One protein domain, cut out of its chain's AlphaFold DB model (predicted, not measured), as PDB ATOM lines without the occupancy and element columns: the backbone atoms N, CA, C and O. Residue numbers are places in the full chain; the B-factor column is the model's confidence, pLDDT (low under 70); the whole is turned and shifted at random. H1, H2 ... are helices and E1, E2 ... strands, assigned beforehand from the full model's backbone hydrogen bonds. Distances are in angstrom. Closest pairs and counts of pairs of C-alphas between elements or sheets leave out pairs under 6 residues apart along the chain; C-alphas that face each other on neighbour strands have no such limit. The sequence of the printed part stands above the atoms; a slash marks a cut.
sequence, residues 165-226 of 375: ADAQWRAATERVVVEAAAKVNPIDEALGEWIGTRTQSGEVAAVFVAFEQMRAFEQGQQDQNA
ATOM      1  N   ALA A 165       4.465  -5.721  -7.504       72.06
ATOM      2  CA  ALA A 165       4.966  -5.197  -8.771       72.06
ATOM      3  C   ALA A 165       3.930  -5.369  -9.892       72.06
ATOM      4  O   ALA A 165       3.732  -4.452 -10.690       72.06
ATOM      5  N   ASP A 166       3.213  -6.492  -9.896       77.81
ATOM      6  CA  ASP A 166       2.140  -6.769 -10.853       77.81
ATOM      7  C   ASP A 166       0.939  -5.838 -10.652       77.81
ATOM      8  O   ASP A 166       0.339  -5.360 -11.622       77.81
ATOM      9  N   ALA A 167       0.591  -5.536  -9.398       82.81
ATOM     10  CA  ALA A 167      -0.466  -4.579  -9.081       82.81
ATOM     11  C   ALA A 167      -0.096  -3.153  -9.523       82.81
ATOM     12  O   ALA A 167      -0.911  -2.459 -10.140       82.81
ATOM     13  N   GLN A 168       1.144  -2.730  -9.262       82.75
ATOM     14  CA  GLN A 168       1.652  -1.423  -9.687       82.75
ATOM     15  C   GLN A 168       1.728  -1.303 -11.213       82.75
ATOM     16  O   GLN A 168       1.375  -0.258 -11.758       82.75
ATOM     17  N   TRP A 169       2.119  -2.377 -11.903       83.19
ATOM     18  CA  TRP A 169       2.152  -2.438 -13.361       83.19
ATOM     19  C   TRP A 169       0.765  -2.242 -13.979       83.19
ATOM     20  O   TRP A 169       0.595  -1.355 -14.813       83.19
ATOM     21  N   ARG A 170      -0.251  -2.984 -13.515       86.00
ATOM     22  CA  ARG A 170      -1.635  -2.833 -14.010       86.00
ATOM     23  C   ARG A 170      -2.185  -1.427 -13.778       86.00
ATOM     24  O   ARG A 170      -2.791  -0.845 -14.670       86.00
ATOM     25  N   ALA A 171      -1.940  -0.858 -12.597       85.44
ATOM     26  CA  ALA A 171      -2.376   0.502 -12.284       85.44
ATOM     27  C   ALA A 171      -1.661   1.564 -13.142       85.44
ATOM     28  O   ALA A 171      -2.204   2.644 -13.377       85.44
ATOM     29  N   ALA A 172      -0.427   1.302 -13.577       83.81
ATOM     30  CA  ALA A 172       0.314   2.193 -14.462       83.81
ATOM     31  C   ALA A 172      -0.181   2.102 -15.915       83.81
ATOM     32  O   ALA A 172      -0.402   3.141 -16.536       83.81
ATOM     33  N   THR A 173      -0.417   0.899 -16.444       86.75
ATOM     34  CA  THR A 173      -0.923   0.723 -17.816       86.75
ATOM     35  C   THR A 173      -2.345   1.267 -17.972       86.75
ATOM     36  O   THR A 173      -2.623   1.985 -18.932       86.75
ATOM     37  N   GLU A 174      -3.229   1.046 -16.993       88.12
ATOM     38  CA  GLU A 174      -4.607   1.561 -17.021       88.12
ATOM     39  C   GLU A 174      -4.654   3.098 -17.058       88.12
ATOM     40  O   GLU A 174      -5.412   3.679 -17.839       88.12
ATOM     41  N   ARG A 175      -3.787   3.773 -16.287       85.50
ATOM     42  CA  ARG A 175      -3.654   5.243 -16.320       85.50
ATOM     43  C   ARG A 175      -3.334   5.747 -17.729       85.50
ATOM     44  O   ARG A 175      -3.958   6.701 -18.195       85.50
ATOM     45  N   VAL A 176      -2.404   5.086 -18.415       83.56
ATOM     46  CA  VAL A 176      -1.969   5.462 -19.767       83.56
ATOM     47  C   VAL A 176      -3.064   5.198 -20.805       83.56
ATOM     48  O   VAL A 176      -3.287   6.042 -21.671       83.56
ATOM     49  N   VAL A 177      -3.810   4.091 -20.693       84.50
ATOM     50  CA  VAL A 177      -4.963   3.799 -21.569       84.50
ATOM     51  C   VAL A 177      -6.048   4.867 -21.436       84.50
ATOM     52  O   VAL A 177      -6.550   5.371 -22.443       84.50
ATOM     53  N   VAL A 178      -6.390   5.255 -20.203       84.25
ATOM     54  CA  VAL A 178      -7.397   6.295 -19.940       84.25
ATOM     55  C   VAL A 178      -6.947   7.651 -20.493       84.25
ATOM     56  O   VAL A 178      -7.736   8.354 -21.130       84.25
ATOM     57  N   GLU A 179      -5.677   8.012 -20.302       83.56
ATOM     58  CA  GLU A 179      -5.119   9.262 -20.817       83.56
ATOM     59  C   GLU A 179      -5.097   9.301 -22.356       83.56
ATOM     60  O   GLU A 179      -5.440  10.320 -22.960       83.56
ATOM     61  N   ALA A 180      -4.738   8.191 -23.001       78.56
ATOM     62  CA  ALA A 180      -4.704   8.073 -24.456       78.56
ATOM     63  C   ALA A 180      -6.113   8.143 -25.075       78.56
ATOM     64  O   ALA A 180      -6.340   8.873 -26.047       78.56
ATOM     65  N   ALA A 181      -7.095   7.481 -24.451       79.81
ATOM     66  CA  ALA A 181      -8.500   7.564 -24.847       79.81
ATOM     67  C   ALA A 181      -9.047   9.002 -24.750       79.81
ATOM     68  O   ALA A 181      -9.778   9.449 -25.637       79.81
ATOM     69  N   ALA A 182      -8.645   9.763 -23.725       80.31
ATOM     70  CA  ALA A 182      -9.034  11.165 -23.560       80.31
ATOM     71  C   ALA A 182      -8.445  12.096 -24.641       80.31
ATOM     72  O   ALA A 182      -9.020  13.145 -24.930       80.31
ATOM     73  N   LYS A 183      -7.324  11.713 -25.266       77.56
ATOM     74  CA  LYS A 183      -6.639  12.482 -26.321       77.56
ATOM     75  C   LYS A 183      -7.070  12.100 -27.747       77.56
ATOM     76  O   LYS A 183      -6.435  12.540 -28.700       77.56
ATOM     77  N   VAL A 184      -8.151  11.323 -27.908       72.25
ATOM     78  CA  VAL A 184      -8.655  10.820 -29.209       72.25
ATOM     79  C   VAL A 184      -7.609   9.963 -29.940       72.25
ATOM     80  O   VAL A 184      -7.566   9.917 -31.165       72.25
ATOM     81  N   ASN A 185      -6.750   9.273 -29.188       73.00
ATOM     82  CA  ASN A 185      -5.743   8.379 -29.744       73.00
ATOM     83  C   ASN A 185      -5.762   7.065 -28.946       73.00
ATOM     84  O   ASN A 185      -4.920   6.870 -28.069       73.00
ATOM     85  N   PRO A 186      -6.787   6.211 -29.140       78.88
ATOM     86  CA  PRO A 186      -6.908   4.974 -28.380       78.88
ATOM     87  C   PRO A 186      -5.706   4.068 -28.656       78.88
ATOM     88  O   PRO A 186      -5.265   3.938 -29.797       78.88
ATOM     89  N   ILE A 187      -5.187   3.447 -27.599       82.81
ATOM     90  CA  ILE A 187      -4.105   2.469 -27.707       82.81
ATOM     91  C   ILE A 187      -4.668   1.204 -28.351       82.81
ATOM     92  O   ILE A 187      -5.601   0.598 -27.823       82.81
ATOM     93  N   ASP A 188      -4.096   0.818 -29.487       85.31
ATOM     94  CA  ASP A 188      -4.291  -0.499 -30.076       85.31
ATOM     95  C   ASP A 188      -3.134  -1.394 -29.635       85.31
ATOM     96  O   ASP A 188      -2.016  -1.287 -30.144       85.31
ATOM     97  N   GLU A 189      -3.395  -2.266 -28.662       79.38
ATOM     98  CA  GLU A 189      -2.391  -3.176 -28.106       79.38
ATOM     99  C   GLU A 189      -1.829  -4.158 -29.147       79.38
ATOM    100  O   GLU A 189      -0.752  -4.708 -28.940       79.38
ATOM    101  N   ALA A 190      -2.498  -4.353 -30.292       80.44
ATOM    102  CA  ALA A 190      -1.967  -5.168 -31.385       80.44
ATOM    103  C   ALA A 190      -0.857  -4.460 -32.189       80.44
ATOM    104  O   ALA A 190      -0.172  -5.104 -32.987       80.44
ATOM    105  N   LEU A 191      -0.681  -3.147 -32.004       83.75
ATOM    106  CA  LEU A 191       0.226  -2.301 -32.785       83.75
ATOM    107  C   LEU A 191       1.419  -1.767 -31.980       83.75
ATOM    108  O   LEU A 191       2.097  -0.854 -32.451       83.75
ATOM    109  N   GLY A 192       1.711  -2.317 -30.802       84.19
ATOM    110  CA  GLY A 192       2.847  -1.887 -29.991       84.19
ATOM    111  C   GLY A 192       3.101  -2.763 -28.773       84.19
ATOM    112  O   GLY A 192       2.506  -3.824 -28.617       84.19
ATOM    113  N   GLU A 193       3.991  -2.298 -27.904       87.12
ATOM    114  CA  GLU A 193       4.377  -2.995 -26.679       87.12
ATOM    115  C   GLU A 193       4.372  -2.038 -25.478       87.12
ATOM    116  O   GLU A 193       4.607  -0.831 -25.600       87.12
ATOM    117  N   TRP A 194       4.086  -2.586 -24.297       87.06
ATOM    118  CA  TRP A 194       4.161  -1.865 -23.033       87.06
ATOM    119  C   TRP A 194       5.571  -1.951 -22.448       87.06
ATOM    120  O   TRP A 194       6.049  -3.033 -22.122       87.06
ATOM    121  N   ILE A 195       6.206  -0.800 -22.233       83.38
ATOM    122  CA  ILE A 195       7.512  -0.697 -21.582       83.38
ATOM    123  C   ILE A 195       7.325  -0.199 -20.156       83.38
ATOM    124  O   ILE A 195       6.738   0.860 -19.918       83.38
ATOM    125  N   GLY A 196       7.840  -0.971 -19.202       83.69
ATOM    126  CA  GLY A 196       7.842  -0.618 -17.791       83.69
ATOM    127  C   GLY A 196       9.191  -0.137 -17.322       83.69
ATOM    128  O   GLY A 196      10.206  -0.796 -17.527       83.69
ATOM    129  N   THR A 197       9.201   1.005 -16.646       81.12
ATOM    130  CA  THR A 197      10.387   1.508 -15.961       81.12
ATOM    131  C   THR A 197      10.061   1.726 -14.496       81.12
ATOM    132  O   THR A 197       8.985   2.207 -14.142       81.12
ATOM    133  N   ARG A 198      10.990   1.352 -13.618       82.81
ATOM    134  CA  ARG A 198      10.895   1.690 -12.201       82.81
ATOM    135  C   ARG A 198      11.645   2.997 -11.984       82.81
ATOM    136  O   ARG A 198      12.828   3.102 -12.293       82.81
ATOM    137  N   THR A 199      10.941   3.997 -11.480       76.06
ATOM    138  CA  THR A 199      11.524   5.293 -11.128       76.06
ATOM    139  C   THR A 199      12.424   5.166  -9.893       76.06
ATOM    140  O   THR A 199      12.346   4.189  -9.147       76.06
ATOM    141  N   GLN A 200      13.271   6.169  -9.637       72.38
ATOM    142  CA  GLN A 200      14.158   6.183  -8.462       72.38
ATOM    143  C   GLN A 200      13.393   6.165  -7.124       72.38
ATOM    144  O   GLN A 200      13.936   5.717  -6.119       72.38
ATOM    145  N   SER A 201      12.129   6.604  -7.107       76.56
ATOM    146  CA  SER A 201      11.230   6.517  -5.947       76.56
ATOM    147  C   SER A 201      10.588   5.135  -5.769       76.56
ATOM    148  O   SER A 201       9.835   4.932  -4.819       76.56
ATOM    149  N   GLY A 202      10.863   4.186  -6.668       76.75
ATOM    150  CA  GLY A 202      10.299   2.839  -6.649       76.75
ATOM    151  C   GLY A 202       8.942   2.701  -7.344       76.75
ATOM    152  O   GLY A 202       8.457   1.579  -7.455       76.75
ATOM    153  N   GLU A 203       8.343   3.788  -7.849       80.06
ATOM    154  CA  GLU A 203       7.075   3.734  -8.594       80.06
ATOM    155  C   GLU A 203       7.292   3.145  -9.994       80.06
ATOM    156  O   GLU A 203       8.247   3.506 -10.691       80.06
ATOM    157  N   VAL A 204       6.392   2.254 -10.410       82.19
ATOM    158  CA  VAL A 204       6.352   1.699 -11.766       82.19
ATOM    159  C   VAL A 204       5.642   2.680 -12.697       82.19
ATOM    160  O   VAL A 204       4.463   2.982 -12.518       82.19
ATOM    161  N   ALA A 205       6.362   3.156 -13.708       82.12
ATOM    162  CA  ALA A 205       5.824   3.924 -14.819       82.12
ATOM    163  C   ALA A 205       5.698   3.015 -16.048       82.12
ATOM    164  O   ALA A 205       6.639   2.299 -16.396       82.12
ATOM    165  N   ALA A 206       4.542   3.058 -16.705       85.31
ATOM    166  CA  ALA A 206       4.293   2.353 -17.956       85.31
ATOM    167  C   ALA A 206       4.246   3.352 -19.111       85.31
ATOM    168  O   ALA A 206       3.722   4.456 -18.965       85.31
ATOM    169  N   VAL A 207       4.773   2.958 -20.264       85.25
ATOM    170  CA  VAL A 207       4.653   3.697 -21.521       85.25
ATOM    171  C   VAL A 207       4.282   2.702 -22.608       85.25
ATOM    172  O   VAL A 207       4.892   1.640 -22.702       85.25
ATOM    173  N   PHE A 208       3.287   3.033 -23.425       83.69
ATOM    174  CA  PHE A 208       2.979   2.258 -24.622       83.69
ATOM    175  C   PHE A 208       3.766   2.821 -25.803       83.69
ATOM    176  O   PHE A 208       3.678   4.020 -26.080       83.69
ATOM    177  N   VAL A 209       4.525   1.972 -26.490       81.31
ATOM    178  CA  VAL A 209       5.295   2.362 -27.674       81.31
ATOM    179  C   VAL A 209       4.762   1.597 -28.875       81.31
ATOM    180  O   VAL A 209       4.784   0.368 -28.900       81.31
ATOM    181  N   ALA A 210       4.274   2.320 -29.882       85.31
ATOM    182  CA  ALA A 210       3.789   1.696 -31.107       85.31
ATOM    183  C   ALA A 210       4.954   1.085 -31.907       85.31
ATOM    184  O   ALA A 210       6.034   1.676 -31.980       85.31
ATOM    185  N   PHE A 211       4.733  -0.038 -32.594       78.81
ATOM    186  CA  PHE A 211       5.743  -0.681 -33.441       78.81
ATOM    187  C   PHE A 211       6.252   0.239 -34.555       78.81
ATOM    188  O   PHE A 211       7.404   0.127 -34.958       78.81
ATOM    189  N   GLU A 212       5.436   1.179 -35.040       77.75
ATOM    190  CA  GLU A 212       5.897   2.206 -35.982       77.75
ATOM    191  C   GLU A 212       6.881   3.191 -35.337       77.75
ATOM    192  O   GLU A 212       7.852   3.585 -35.976       77.75
ATOM    193  N   GLN A 213       6.680   3.550 -34.067       74.06
ATOM    194  CA  GLN A 213       7.605   4.403 -33.313       74.06
ATOM    195  C   GLN A 213       8.883   3.649 -32.947       74.06
ATOM    196  O   GLN A 213       9.962   4.221 -33.068       74.06
ATOM    197  N   MET A 214       8.779   2.369 -32.570       74.50
ATOM    198  CA  MET A 214       9.941   1.490 -32.404       74.50
ATOM    199  C   MET A 214      10.720   1.378 -33.706       74.50
ATOM    200  O   MET A 214      11.916   1.614 -33.702       74.50
ATOM    201  N   ARG A 215      10.053   1.121 -34.836       75.06
ATOM    202  CA  ARG A 215      10.713   1.023 -36.140       75.06
ATOM    203  C   ARG A 215      11.327   2.354 -36.571       75.06
ATOM    204  O   ARG A 215      12.407   2.342 -37.135       75.06
ATOM    205  N   ALA A 216      10.688   3.492 -36.300       69.69
ATOM    206  CA  ALA A 216      11.255   4.814 -36.577       69.69
ATOM    207  C   ALA A 216      12.449   5.142 -35.662       69.69
ATOM    208  O   ALA A 216      13.398   5.786 -36.100       69.69
ATOM    209  N   PHE A 217      12.431   4.679 -34.410       64.19
ATOM    210  CA  PHE A 217      13.558   4.783 -33.485       64.19
ATOM    211  C   PHE A 217      14.708   3.850 -33.888       64.19
ATOM    212  O   PHE A 217      15.854   4.283 -33.931       64.19
ATOM    213  N   GLU A 218      14.407   2.606 -34.260       62.34
ATOM    214  CA  GLU A 218      15.353   1.621 -34.789       62.34
ATOM    215  C   GLU A 218      15.940   2.074 -36.123       62.34
ATOM    216  O   GLU A 218      17.135   1.927 -36.319       62.34
ATOM    217  N   GLN A 219      15.149   2.686 -37.008       58.97
ATOM    218  CA  GLN A 219      15.623   3.291 -38.255       58.97
ATOM    219  C   GLN A 219      16.433   4.560 -37.993       58.97
ATOM    220  O   GLN A 219      17.459   4.752 -38.626       58.97
ATOM    221  N   GLY A 220      16.057   5.390 -37.015       55.06
ATOM    222  CA  GLY A 220      16.858   6.540 -36.588       55.06
ATOM    223  C   GLY A 220      18.186   6.142 -35.934       55.06
ATOM    224  O   GLY A 220      19.191   6.823 -36.128       55.06
ATOM    225  N   GLN A 221      18.224   5.023 -35.204       51.78
ATOM    226  CA  GLN A 221      19.454   4.420 -34.689       51.78
ATOM    227  C   GLN A 221      20.242   3.692 -35.782       51.78
ATOM    228  O   GLN A 221      21.465   3.756 -35.774       51.78
ATOM    229  N   GLN A 222      19.581   3.032 -36.734       46.97
ATOM    230  CA  GLN A 222      20.224   2.370 -37.871       46.97
ATOM    231  C   GLN A 222      20.787   3.376 -38.872       46.97
ATOM    232  O   GLN A 222      21.859   3.116 -39.385       46.97
ATOM    233  N   ASP A 223      20.164   4.533 -39.094       49.09
ATOM    234  CA  ASP A 223      20.715   5.602 -39.937       49.09
ATOM    235  C   ASP A 223      21.862   6.353 -39.234       49.09
ATOM    236  O   ASP A 223      22.749   6.881 -39.899       49.09
ATOM    237  N   GLN A 224      21.908   6.350 -37.892       50.44
ATOM    238  CA  GLN A 224      23.086   6.780 -37.119       50.44
ATOM    239  C   GLN A 224      24.191   5.707 -37.047       50.44
ATOM    240  O   GLN A 224      25.357   6.055 -36.876       50.44
ATOM    241  N   ASN A 225      23.850   4.423 -37.216       48.69
ATOM    242  CA  ASN A 225      24.769   3.276 -37.161       48.69
ATOM    243  C   ASN A 225      25.043   2.616 -38.529       48.69
ATOM    244  O   ASN A 225      25.728   1.590 -38.592       48.69
ATOM    245  N   ALA A 226      24.552   3.170 -39.639       43.12
ATOM    246  CA  ALA A 226      24.811   2.655 -40.977       43.12
ATOM    247  C   ALA A 226      26.244   3.041 -41.377       43.12
ATOM    248  O   ALA A 226      26.496   4.139 -41.866       43.12
TER     249      ALA A 226
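AT A GLANCE: This is residues 165 to 226 of the 375 residues of an uncharacterized protein of Pseudoclavibacter sp. RFBG4 (UniProt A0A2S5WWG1). A hairpin of two strands, E1 and E2, has helix H1 packed on it, mostly on E2, and a second helix, H2, leaves the end of E2 as an arm. Residues 215 to 226, of which 215 to 225 belong to H2, stick out from the rest. The printed part has 62 residues with two named helices and two named strands, in the order H1, E1, E2, H2; the sheet order is E1 - E2, antiparallel, and the class is mixed, helices and strands. The whole is loose, with a radius of gyration of the C-alphas of 13.9 A, and it spans 41 by 31 by 18 A.

HOW THE PARTS SIT: Start at the first printed residue with H1, residues 165 to 182, then pass to strand E1, residues 192 to 198, and strand E2, residues 204 to 210. H1 comes near E2 with 14 pairs of C-alphas within 8 A, the closest being those of Ala 172 and Ala 206, 5.3 A apart. Toward E1 it has 2 such pairs, the closest being those of Trp 169 and Gly 196, 7.4 A apart. E1 and E2 form a hairpin, antiparallel at 157 degrees between their directions; look at N 195 and O 207, 2.8 A apart, and N 205 and O 197, 2.8 A apart, both within hydrogen-bond range. Helix H2, residues 211 to 225, follows E2 by a tight link with no residue between; its closest C-alphas to E1 are those of Gly 192 and Phe 211, 4.7 A apart. H1 and H2 are apart. In both helices every O i to N i+4 pair is within hydrogen-bond range.

IN THESE COORDINATES: Find C-alpha 165 at (4.966, -5.197, -8.771); from there H1 runs 26.1 A to C-alpha 182 at (-9.034, 11.165, -23.560). Next find C-alpha 192, where E1 begins and runs 19.9 A to C-alpha 198. E2 runs 19.5 A from C-alpha 204 to C-alpha 210. H2 then runs 19.8 A and ends at C-alpha 225, at (24.769, 3.276, -37.161).

THE WHOLE: The two C-alphas farthest apart are those of Ala 167 and Ala 226, at 41.3 A. Without residues 215 to 226, which stand free, the body of 50 residues spans 30 by 23 by 16 A. The printed part has no cut and no long link; the link from H1 to E1, of 9 residues, is short. The mean pLDDT of the printed part is 76.4, and the model's confidence is low, under 70, in residues 216 to 226.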